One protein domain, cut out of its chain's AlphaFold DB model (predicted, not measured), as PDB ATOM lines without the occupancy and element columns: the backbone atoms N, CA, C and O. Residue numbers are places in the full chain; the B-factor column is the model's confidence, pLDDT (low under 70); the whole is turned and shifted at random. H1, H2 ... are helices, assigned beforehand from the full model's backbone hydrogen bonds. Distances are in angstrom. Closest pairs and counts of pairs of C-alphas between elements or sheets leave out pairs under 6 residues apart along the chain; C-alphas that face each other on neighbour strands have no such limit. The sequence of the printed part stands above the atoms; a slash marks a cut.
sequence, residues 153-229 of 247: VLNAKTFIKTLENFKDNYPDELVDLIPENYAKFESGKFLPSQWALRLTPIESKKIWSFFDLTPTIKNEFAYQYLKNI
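Overview. This is residues 153 to 229 of the 247 residues of an uncharacterized protein of Acinetobacter sp. CIP-A165 (UniProt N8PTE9). Two helices, H1 and H3, cross steeply and pack on each other, while H2 makes an L with H3; a long loop, residues 165 to 200, joins H1 to H2. The printed part has 77 residues with three named helices, H1, H2 and H3 in order, and no named strand: all helix, with 33 residues in named elements, under half. It is compact and rounded, radius of gyration of the C-alphas 11.9 A, spanning 34 by 28 by 20 A.

Along the chain. Find C-alpha 156 at (8.973, -27.706, 37.697); there H1 begins, residues 156 to 164, 12.3 A long. H2, residues 201 to 212, runs 17.0 A. H3, residues 217 to 228, runs 16.3 A to C-alpha 228 at (12.922, -23.249, 47.601).

Arrangement. Look at Thr 162 and Tyr 225, the closest C-alphas of H1 and H3, 5.4 A apart: these helices touch, at a steep tilt of 66 degrees, opposite ways. H2 and H3 only just touch, only at the corner, with 3 pairs of C-alphas within 8 A, the closest Phe 211 and Lys 218 at 5.8 A; they stand about perpendicular, at 83 degrees. H1 and H2 are apart. Every O i to N i+4 pair is within hydrogen-bond range in H1, but 5 of 8 in H2 and 7 of 8 in H3.

Size, cuts and confidence. The C-alphas farthest apart, those of Ser 187 and Pro 215, are 34.8 A apart. The printed part has no cut; the link from H1 to H2 is long, that from H2 to H3 tight. No printed residue of this model is under 70 in pLDDT.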
ATOM      1  N   VAL A 153       1.109 -29.677  39.333       91.81
ATOM      2  CA  VAL A 153       0.933 -28.327  38.759       91.81
ATOM      3  C   VAL A 153       1.833 -27.261  39.387       91.81
ATOM      4  O   VAL A 153       1.620 -26.057  39.213       91.81
ATOM      5  N   LEU A 154       2.813 -27.699  40.168       94.31
ATOM      6  CA  LEU A 154       3.807 -26.830  40.778       94.31
ATOM      7  C   LEU A 154       4.812 -26.356  39.721       94.31
ATOM      8  O   LEU A 154       4.899 -26.915  38.629       94.31
ATOM      9  N   ASN A 155       5.609 -25.336  40.028       94.19
ATOM     10  CA  ASN A 155       6.729 -24.961  39.168       94.19
ATOM     11  C   ASN A 155       7.765 -26.091  39.117       94.19
ATOM     12  O   ASN A 155       8.314 -26.472  40.152       94.19
ATOM     13  N   ALA A 156       8.064 -26.589  37.918       94.62
ATOM     14  CA  ALA A 156       8.973 -27.706  37.697       94.62
ATOM     15  C   ALA A 156      10.388 -27.488  38.261       94.62
ATOM     16  O   ALA A 156      10.980 -28.432  38.780       94.62
ATOM     17  N   LYS A 157      10.935 -26.265  38.203       93.69
ATOM     18  CA  LYS A 157      12.281 -25.976  38.734       93.69
ATOM     19  C   LYS A 157      12.302 -26.094  40.251       93.69
ATOM     20  O   LYS A 157      13.127 -26.817  40.804       93.69
ATOM     21  N   THR A 158      11.362 -25.416  40.910       95.44
ATOM     22  CA  THR A 158      11.196 -25.466  42.367       95.44
ATOM     23  C   THR A 158      10.891 -26.895  42.819       95.44
ATOM     24  O   THR A 158      11.433 -27.357  43.819       95.44
ATOM     25  N   PHE A 159      10.091 -27.633  42.044       96.25
ATOM     26  CA  PHE A 159       9.725 -29.022  42.308       96.25
ATOM     27  C   PHE A 159      10.940 -29.959  42.302       96.25
ATOM     28  O   PHE A 159      11.144 -30.666  43.283       96.25
ATOM     29  N   ILE A 160      11.781 -29.922  41.258       96.25
ATOM     30  CA  ILE A 160      13.003 -30.747  41.194       96.25
ATOM     31  C   ILE A 160      13.942 -30.411  42.343       96.25
ATOM     32  O   ILE A 160      14.344 -31.314  43.068       96.25
ATOM     33  N   LYS A 161      14.229 -29.121  42.552       95.75
ATOM     34  CA  LYS A 161      15.075 -28.654  43.658       95.75
ATOM     35  C   LYS A 161      14.566 -29.183  44.998       95.75
ATOM     36  O   LYS A 161      15.339 -29.636  45.826       95.75
ATOM     37  N   THR A 162      13.248 -29.186  45.182       97.44
ATOM     38  CA  THR A 162      12.619 -29.720  46.393       97.44
ATOM     39  C   THR A 162      12.768 -31.228  46.499       97.44
ATOM     40  O   THR A 162      13.149 -31.696  47.564       97.44
ATOM     41  N   LEU A 163      12.538 -31.997  45.432       96.94
ATOM     42  CA  LEU A 163      12.776 -33.444  45.449       96.94
ATOM     43  C   LEU A 163      14.247 -33.787  45.738       96.94
ATOM     44  O   LEU A 163      14.512 -34.755  46.447       96.94
ATOM     45  N   GLU A 164      15.203 -32.982  45.265       96.25
ATOM     46  CA  GLU A 164      16.628 -33.179  45.565       96.25
ATOM     47  C   GLU A 164      16.905 -33.102  47.075       96.25
ATOM     48  O   GLU A 164      17.694 -33.898  47.580       96.25
ATOM     49  N   ASN A 165      16.199 -32.244  47.827       96.81
ATOM     50  CA  ASN A 165      16.301 -32.190  49.293       96.81
ATOM     51  C   ASN A 165      15.841 -33.482  49.998       96.81
ATOM     52  O   ASN A 165      16.185 -33.686  51.162       96.81
ATOM     53  N   PHE A 166      15.051 -34.328  49.332       96.62
ATOM     54  CA  PHE A 166      14.551 -35.596  49.873       96.62
ATOM     55  C   PHE A 166      15.333 -36.814  49.367       96.62
ATOM     56  O   PHE A 166      15.181 -37.900  49.924       96.62
ATOM     57  N   LYS A 167      16.191 -36.645  48.355       94.31
ATOM     58  CA  LYS A 167      16.871 -37.743  47.655       94.31
ATOM     59  C   LYS A 167      17.687 -38.649  48.578       94.31
ATOM     60  O   LYS A 167      17.641 -39.863  48.418       94.31
ATOM     61  N   ASP A 168      18.374 -38.078  49.565       94.06
ATOM     62  CA  ASP A 168      19.197 -38.849  50.509       94.06
ATOM     63  C   ASP A 168      18.356 -39.696  51.479       94.06
ATOM     64  O   ASP A 168      18.797 -40.753  51.926       94.06
ATOM     65  N   ASN A 169      17.137 -39.248  51.791       95.00
ATOM     66  CA  ASN A 169      16.224 -39.953  52.693       95.00
ATOM     67  C   ASN A 169      15.394 -41.023  51.966       95.00
ATOM     68  O   ASN A 169      14.960 -41.982  52.602       95.00
ATOM     69  N   TYR A 170      15.186 -40.858  50.656       95.06
ATOM     70  CA  TYR A 170      14.363 -41.731  49.811       95.06
ATOM     71  C   TYR A 170      15.089 -42.101  48.504       95.06
ATOM     72  O   TYR A 170      14.611 -41.791  47.406       95.06
ATOM     73  N   PRO A 171      16.281 -42.724  48.592       93.75
ATOM     74  CA  PRO A 171      17.121 -42.981  47.424       93.75
ATOM     75  C   PRO A 171      16.506 -44.004  46.465       93.75
ATOM     76  O   PRO A 171      16.783 -43.955  45.266       93.75
ATOM     77  N   ASP A 172      15.666 -44.911  46.970       92.69
ATOM     78  CA  ASP A 172      15.021 -45.933  46.155       92.69
ATOM     79  C   ASP A 172      13.928 -45.316  45.281       92.69
ATOM     80  O   ASP A 172      13.936 -45.523  44.068       92.69
ATOM     81  N   GLU A 173      13.013 -44.531  45.847       93.56
ATOM     82  CA  GLU A 173      11.902 -43.898  45.125       93.56
ATOM     83  C   GLU A 173      12.372 -42.786  44.185       93.56
ATOM     84  O   GLU A 173      11.823 -42.627  43.095       93.56
ATOM     85  N   LEU A 174      13.419 -42.055  44.578       94.94
ATOM     86  CA  LEU A 174      13.959 -40.910  43.840       94.94
ATOM     87  C   LEU A 174      15.225 -41.251  43.039       94.94
ATOM     88  O   LEU A 174      15.979 -40.353  42.655       94.94
ATOM     89  N   VAL A 175      15.457 -42.537  42.749       93.75
ATOM     90  CA  VAL A 175      16.638 -43.007  42.001       93.75
ATOM     91  C   VAL A 175      16.775 -42.328  40.634       93.75
ATOM     92  O   VAL A 175      17.878 -41.962  40.228       93.75
ATOM     93  N   ASP A 176      15.647 -42.079  39.963       94.06
ATOM     94  CA  ASP A 176      15.592 -41.500  38.617       94.06
ATOM     95  C   ASP A 176      15.648 -39.962  38.619       94.06
ATOM     96  O   ASP A 176      15.585 -39.328  37.559       94.06
ATOM     97  N   LEU A 177      15.800 -39.336  39.792       95.00
ATOM     98  CA  LEU A 177      15.998 -37.896  39.937       95.00
ATOM     99  C   LEU A 177      17.457 -37.521  39.628       95.00
ATOM    100  O   LEU A 177      18.238 -37.167  40.518       95.00
ATOM    101  N   ILE A 178      17.835 -37.619  38.356       94.75
ATOM    102  CA  ILE A 178      19.170 -37.294  37.835       94.75
ATOM    103  C   ILE A 178      19.097 -36.227  36.728       94.75
ATOM    104  O   ILE A 178      18.093 -36.184  36.012       94.75
ATOM    105  N   PRO A 179      20.136 -35.383  36.553       93.88
ATOM    106  CA  PRO A 179      20.119 -34.269  35.599       93.88
ATOM    107  C   PRO A 179      19.754 -34.644  34.160       93.88
ATOM    108  O   PRO A 179      19.116 -33.864  33.454       93.88
ATOM    109  N   GLU A 180      20.119 -35.845  33.721       93.75
ATOM    110  CA  GLU A 180      19.831 -36.377  32.386       93.75
ATOM    111  C   GLU A 180      18.327 -36.533  32.132       93.75
ATOM    112  O   GLU A 180      17.865 -36.393  30.994       93.75
ATOM    113  N   ASN A 181      17.566 -36.775  33.199       95.31
ATOM    114  CA  ASN A 181      16.121 -36.939  33.157       95.31
ATOM    115  C   ASN A 181      15.377 -35.605  33.284       95.31
ATOM    116  O   ASN A 181      14.155 -35.589  33.157       95.31
ATOM    117  N   TYR A 182      16.049 -34.473  33.510       94.88
ATOM    118  CA  TYR A 182      15.361 -33.191  33.681       94.88
ATOM    119  C   TYR A 182      14.846 -32.648  32.345       94.88
ATOM    120  O   TYR A 182      15.476 -32.761  31.286       94.88
ATOM    121  N   ALA A 183      13.665 -32.036  32.378       92.25
ATOM    122  CA  ALA A 183      13.143 -31.301  31.241       92.25
ATOM    123  C   ALA A 183      13.999 -30.061  30.946       92.25
ATOM    124  O   ALA A 183      14.658 -29.488  31.814       92.25
ATOM    125  N   LYS A 184      13.978 -29.617  29.687       89.50
ATOM    126  CA  LYS A 184      14.634 -28.365  29.305       89.50
ATOM    127  C   LYS A 184      13.794 -27.194  29.793       89.50
ATOM    128  O   LYS A 184      12.653 -27.036  29.366       89.50
ATOM    129  N   PHE A 185      14.380 -26.357  30.638       87.12
ATOM    130  CA  PHE A 185      13.705 -25.169  31.137       87.12
ATOM    131  C   PHE A 185      14.005 -23.945  30.284       87.12
ATOM    132  O   PHE A 185      15.163 -23.583  30.075       87.12
ATOM    133  N   GLU A 186      12.957 -23.246  29.870       84.69
ATOM    134  CA  GLU A 186      13.092 -21.918  29.287       84.69
ATOM    135  C   GLU A 186      13.150 -20.855  30.395       84.69
ATOM    136  O   GLU A 186      12.497 -20.959  31.439       84.69
ATOM    137  N   SER A 187      13.980 -19.826  30.204       80.00
ATOM    138  CA  SER A 187      14.082 -18.733  31.174       80.00
ATOM    139  C   SER A 187      12.779 -17.931  31.216       80.00
ATOM    140  O   SER A 187      12.218 -17.599  30.174       80.00
ATOM    141  N   GLY A 188      12.286 -17.639  32.423       78.38
ATOM    142  CA  GLY A 188      11.066 -16.855  32.638       78.38
ATOM    143  C   GLY A 188       9.749 -17.537  32.246       78.38
ATOM    144  O   GLY A 188       8.706 -16.895  32.339       78.38
ATOM    145  N   LYS A 189       9.759 -18.809  31.824       85.81
ATOM    146  CA  LYS A 189       8.533 -19.558  31.519       85.81
ATOM    147  C   LYS A 189       8.207 -20.564  32.614       85.81
ATOM    148  O   LYS A 189       9.069 -21.320  33.055       85.81
ATOM    149  N   PHE A 190       6.939 -20.569  33.007       89.62
ATOM    150  CA  PHE A 190       6.373 -21.580  33.886       89.62
ATOM    151  C   PHE A 190       6.233 -22.911  33.140       89.62
ATOM    152  O   PHE A 190       5.746 -22.941  32.009       89.62
ATOM    153  N   LEU A 191       6.646 -23.994  33.796       92.19
ATOM    154  CA  LEU A 191       6.431 -25.367  33.360       92.19
ATOM    155  C   LEU A 191       5.827 -26.136  34.544       92.19
ATOM    156  O   LEU A 191       6.447 -26.135  35.610       92.19
ATOM    157  N   PRO A 192       4.663 -26.783  34.377       93.12
ATOM    158  CA  PRO A 192       4.099 -27.671  35.385       93.12
ATOM    159  C   PRO A 192       5.040 -28.819  35.762       93.12
ATOM    160  O   PRO A 192       5.692 -29.416  34.901       93.12
ATOM    161  N   SER A 193       5.065 -29.170  37.042       94.12
ATOM    162  CA  SER A 193       5.885 -30.240  37.615       94.12
ATOM    163  C   SER A 193       5.593 -31.616  37.020       94.12
ATOM    164  O   SER A 193       6.508 -32.433  36.929       94.12
ATOM    165  N   GLN A 194       4.383 -31.854  36.504       92.12
ATOM    166  CA  GLN A 194       4.055 -33.056  35.724       92.12
ATOM    167  C   GLN A 194       5.029 -33.309  34.569       92.12
ATOM    168  O   GLN A 194       5.298 -34.455  34.217       92.12
ATOM    169  N   TRP A 195       5.548 -32.239  33.971       92.81
ATOM    170  CA  TRP A 195       6.480 -32.296  32.849       92.81
ATOM    171  C   TRP A 195       7.906 -31.927  33.261       92.81
ATOM    172  O   TRP A 195       8.732 -31.636  32.399       92.81
ATOM    173  N   ALA A 196       8.214 -31.932  34.562       93.81
ATOM    174  CA  ALA A 196       9.549 -31.625  35.066       93.81
ATOM    175  C   ALA A 196      10.596 -32.661  34.637       93.81
ATOM    176  O   ALA A 196      11.767 -32.316  34.484       93.81
ATOM    177  N   LEU A 197      10.179 -33.917  34.446       93.81
ATOM    178  CA  LEU A 197      11.068 -35.047  34.203       93.81
ATOM    179  C   LEU A 197      10.676 -35.797  32.921       93.81
ATOM    180  O   LEU A 197       9.501 -35.978  32.608       93.81
ATOM    181  N   ARG A 198      11.680 -36.249  32.172       93.81
ATOM    182  CA  ARG A 198      11.571 -37.003  30.917       93.81
ATOM    183  C   ARG A 198      11.690 -38.498  31.197       93.81
ATOM    184  O   ARG A 198      12.672 -39.126  30.817       93.81
ATOM    185  N   LEU A 199      10.688 -39.038  31.880       92.56
ATOM    186  CA  LEU A 199      10.686 -40.410  32.382       92.56
ATOM    187  C   LEU A 199       9.758 -41.322  31.588       92.56
ATOM    188  O   LEU A 199       8.759 -40.886  31.010       92.56
ATOM    189  N   THR A 200      10.058 -42.616  31.608       92.81
ATOM    190  CA  THR A 200       9.115 -43.660  31.206       92.81
ATOM    191  C   THR A 200       7.942 -43.739  32.198       92.81
ATOM    192  O   THR A 200       8.050 -43.281  33.340       92.81
ATOM    193  N   PRO A 201       6.806 -44.360  31.824       91.00
ATOM    194  CA  PRO A 201       5.665 -44.499  32.731       91.00
ATOM    195  C   PRO A 201       5.988 -45.213  34.054       91.00
ATOM    196  O   PRO A 201       5.374 -44.915  35.075       91.00
ATOM    197  N   ILE A 202       6.941 -46.152  34.046       90.56
ATOM    198  CA  ILE A 202       7.332 -46.924  35.235       90.56
ATOM    199  C   ILE A 202       8.149 -46.057  36.197       90.56
ATOM    200  O   ILE A 202       7.825 -45.995  37.381       90.56
ATOM    201  N   GLU A 203       9.163 -45.361  35.684       92.75
ATOM    202  CA  GLU A 203      10.006 -44.436  36.457       92.75
ATOM    203  C   GLU A 203       9.166 -43.280  37.015       92.75
ATOM    204  O   GLU A 203       9.244 -42.952  38.196       92.75
ATOM    205  N   SER A 204       8.269 -42.724  36.193       91.38
ATOM    206  CA  SER A 204       7.330 -41.686  36.620       91.38
ATOM    207  C   SER A 204       6.455 -42.172  37.778       91.38
ATOM    208  O   SER A 204       6.393 -41.524  38.819       91.38
ATOM    209  N   LYS A 205       5.848 -43.363  37.659       90.81
ATOM    210  CA  LYS A 205       5.045 -43.949  38.744       90.81
ATOM    211  C   LYS A 205       5.849 -44.114  40.035       90.81
ATOM    212  O   LYS A 205       5.296 -43.931  41.116       90.81
ATOM    213  N   LYS A 206       7.134 -44.457  39.932       92.50
ATOM    214  CA  LYS A 206       8.020 -44.616  41.086       92.50
ATOM    215  C   LYS A 206       8.257 -43.286  41.801       92.50
ATOM    216  O   LYS A 206       8.035 -43.217  43.006       92.50
ATOM    217  N   ILE A 207       8.585 -42.223  41.065       92.94
ATOM    218  CA  ILE A 207       8.740 -40.887  41.656       92.94
ATOM    219  C   ILE A 207       7.431 -40.404  42.271       92.94
ATOM    220  O   ILE A 207       7.445 -39.913  43.388       92.94
ATOM    221  N   TRP A 208       6.294 -40.573  41.595       92.12
ATOM    222  CA  TRP A 208       5.009 -40.130  42.147       92.12
ATOM    223  C   TRP A 208       4.589 -40.919  43.393       92.12
ATOM    224  O   TRP A 208       3.988 -40.338  44.290       92.12
ATOM    225  N   SER A 209       4.990 -42.192  43.517       92.44
ATOM    226  CA  SER A 209       4.733 -42.988  44.728       92.44
ATOM    227  C   SER A 209       5.421 -42.452  45.989       92.44
ATOM    228  O   SER A 209       5.013 -42.801  47.096       92.44
ATOM    229  N   PHE A 210       6.403 -41.552  45.846       95.06
ATOM    230  CA  PHE A 210       6.989 -40.794  46.955       95.06
ATOM    231  C   PHE A 210       5.916 -40.121  47.822       95.06
ATOM    232  O   PHE A 210       6.014 -40.129  49.049       95.06
ATOM    233  N   PHE A 211       4.867 -39.579  47.195       94.06
ATOM    234  CA  PHE A 211       3.809 -38.852  47.894       94.06
ATOM    235  C   PHE A 211       2.844 -39.747  48.684       94.06
ATOM    236  O   PHE A 211       2.052 -39.233  49.475       94.06
ATOM    237  N   ASP A 212       2.968 -41.068  48.534       92.38
ATOM    238  CA  ASP A 212       2.170 -42.075  49.237       92.38
ATOM    239  C   ASP A 212       2.954 -42.790  50.354       92.38
ATOM    240  O   ASP A 212       2.397 -43.630  51.066       92.38
ATOM    241  N   LEU A 213       4.248 -42.482  50.532       92.88
ATOM    242  CA  LEU A 213       5.121 -43.187  51.480       92.88
ATOM    243  C   LEU A 213       4.707 -42.991  52.937       92.88
ATOM    244  O   LEU A 213       4.768 -43.924  53.743       92.88
ATOM    245  N   THR A 214       4.311 -41.770  53.296       92.38
ATOM    246  CA  THR A 214       3.846 -41.446  54.645       92.38
ATOM    247  C   THR A 214       2.648 -40.501  54.583       92.38
ATOM    248  O   THR A 214       2.539 -39.699  53.657       92.38
ATOM    249  N   PRO A 215       1.767 -40.499  55.600       88.06
ATOM    250  CA  PRO A 215       0.646 -39.560  55.647       88.06
ATOM    251  C   PRO A 215       1.062 -38.081  55.708       88.06
ATOM    252  O   PRO A 215       0.233 -37.200  55.492       88.06
ATOM    253  N   THR A 216       2.316 -37.786  56.066       94.19
ATOM    254  CA  THR A 216       2.818 -36.418  56.259       94.19
ATOM    255  C   THR A 216       3.648 -35.909  55.090       94.19
ATOM    256  O   THR A 216       3.872 -34.700  55.015       94.19
ATOM    257  N   ILE A 217       4.063 -36.778  54.162       95.62
ATOM    258  CA  ILE A 217       5.057 -36.436  53.141       95.62
ATOM    259  C   ILE A 217       4.606 -35.284  52.239       95.62
ATOM    260  O   ILE A 217       5.405 -34.398  51.951       95.62
ATOM    261  N   LYS A 218       3.316 -35.212  51.877       94.81
ATOM    262  CA  LYS A 218       2.763 -34.095  51.089       94.81
ATOM    263  C   LYS A 218       2.905 -32.754  51.818       94.81
ATOM    264  O   LYS A 218       3.303 -31.755  51.223       94.81
ATOM    265  N   ASN A 219       2.664 -32.731  53.131       95.75
ATOM    266  CA  ASN A 219       2.840 -31.527  53.948       95.75
ATOM    267  C   ASN A 219       4.325 -31.160  54.099       95.75
ATOM    268  O   ASN A 219       4.685 -29.988  53.999       95.75
ATOM    269  N   GLU A 220       5.190 -32.145  54.344       97.31
ATOM    270  CA  GLU A 220       6.641 -31.941  54.459       97.31
ATOM    271  C   GLU A 220       7.231 -31.401  53.157       97.31
ATOM    272  O   GLU A 220       7.986 -30.424  53.174       97.31
ATOM    273  N   PHE A 221       6.828 -31.984  52.029       97.75
ATOM    274  CA  PHE A 221       7.187 -31.520  50.702       97.75
ATOM    275  C   PHE A 221       6.706 -30.089  50.476       97.75
ATOM    276  O   PHE A 221       7.511 -29.254  50.076       97.75
ATOM    277  N   ALA A 222       5.455 -29.762  50.820       97.06
ATOM    278  CA  ALA A 222       4.933 -28.402  50.699       97.06
ATOM    279  C   ALA A 222       5.780 -27.384  51.476       97.06
ATOM    280  O   ALA A 222       6.189 -26.365  50.924       97.06
ATOM    281  N   TYR A 223       6.126 -27.663  52.736       97.69
ATOM    282  CA  TYR A 223       6.972 -26.756  53.516       97.69
ATOM    283  C   TYR A 223       8.381 -26.593  52.939       97.69
ATOM    284  O   TYR A 223       8.927 -25.491  52.994       97.69
ATOM    285  N   GLN A 224       8.987 -27.659  52.410       97.75
ATOM    286  CA  GLN A 224      10.294 -27.550  51.758       97.75
ATOM    287  C   GLN A 224      10.204 -26.816  50.421       97.75
ATOM    288  O   GLN A 224      11.056 -25.978  50.133       97.75
ATOM    289  N   TYR A 225       9.138 -27.048  49.659       97.56
ATOM    290  CA  TYR A 225       8.863 -26.348  48.413       97.56
ATOM    291  C   TYR A 225       8.818 -24.840  48.635       97.56
ATOM    292  O   TYR A 225       9.529 -24.101  47.958       97.56
ATOM    293  N   LEU A 226       8.071 -24.382  49.647       96.38
ATOM    294  CA  LEU A 226       7.957 -22.956  49.964       96.38
ATOM    295  C   LEU A 226       9.304 -22.291  50.292       96.38
ATOM    296  O   LEU A 226       9.479 -21.110  50.012       96.38
ATOM    297  N   LYS A 227      10.272 -23.026  50.855       96.44
ATOM    298  CA  LYS A 227      11.627 -22.501  51.123       96.44
ATOM    299  C   LYS A 227      12.487 -22.389  49.867       96.44
ATOM    300  O   LYS A 227      13.450 -21.628  49.855       96.44
ATOM    301  N   ASN A 228      12.168 -23.173  48.844       95.19
ATOM    302  CA  ASN A 228      12.922 -23.249  47.601       95.19
ATOM    303  C   ASN A 228      12.425 -22.266  46.531       95.19
ATOM    304  O   ASN A 228      13.095 -22.135  45.505       95.19
ATOM    305  N   ILE A 229      11.298 -21.583  46.774       93.06
ATOM    306  CA  ILE A 229      10.733 -20.561  45.886       93.06
ATOM    307  C   ILE A 229      11.700 -19.382  45.760       93.06
ATOM    308  O   ILE A 229      12.122 -18.785  46.747       93.06
TER     309      ILE A 229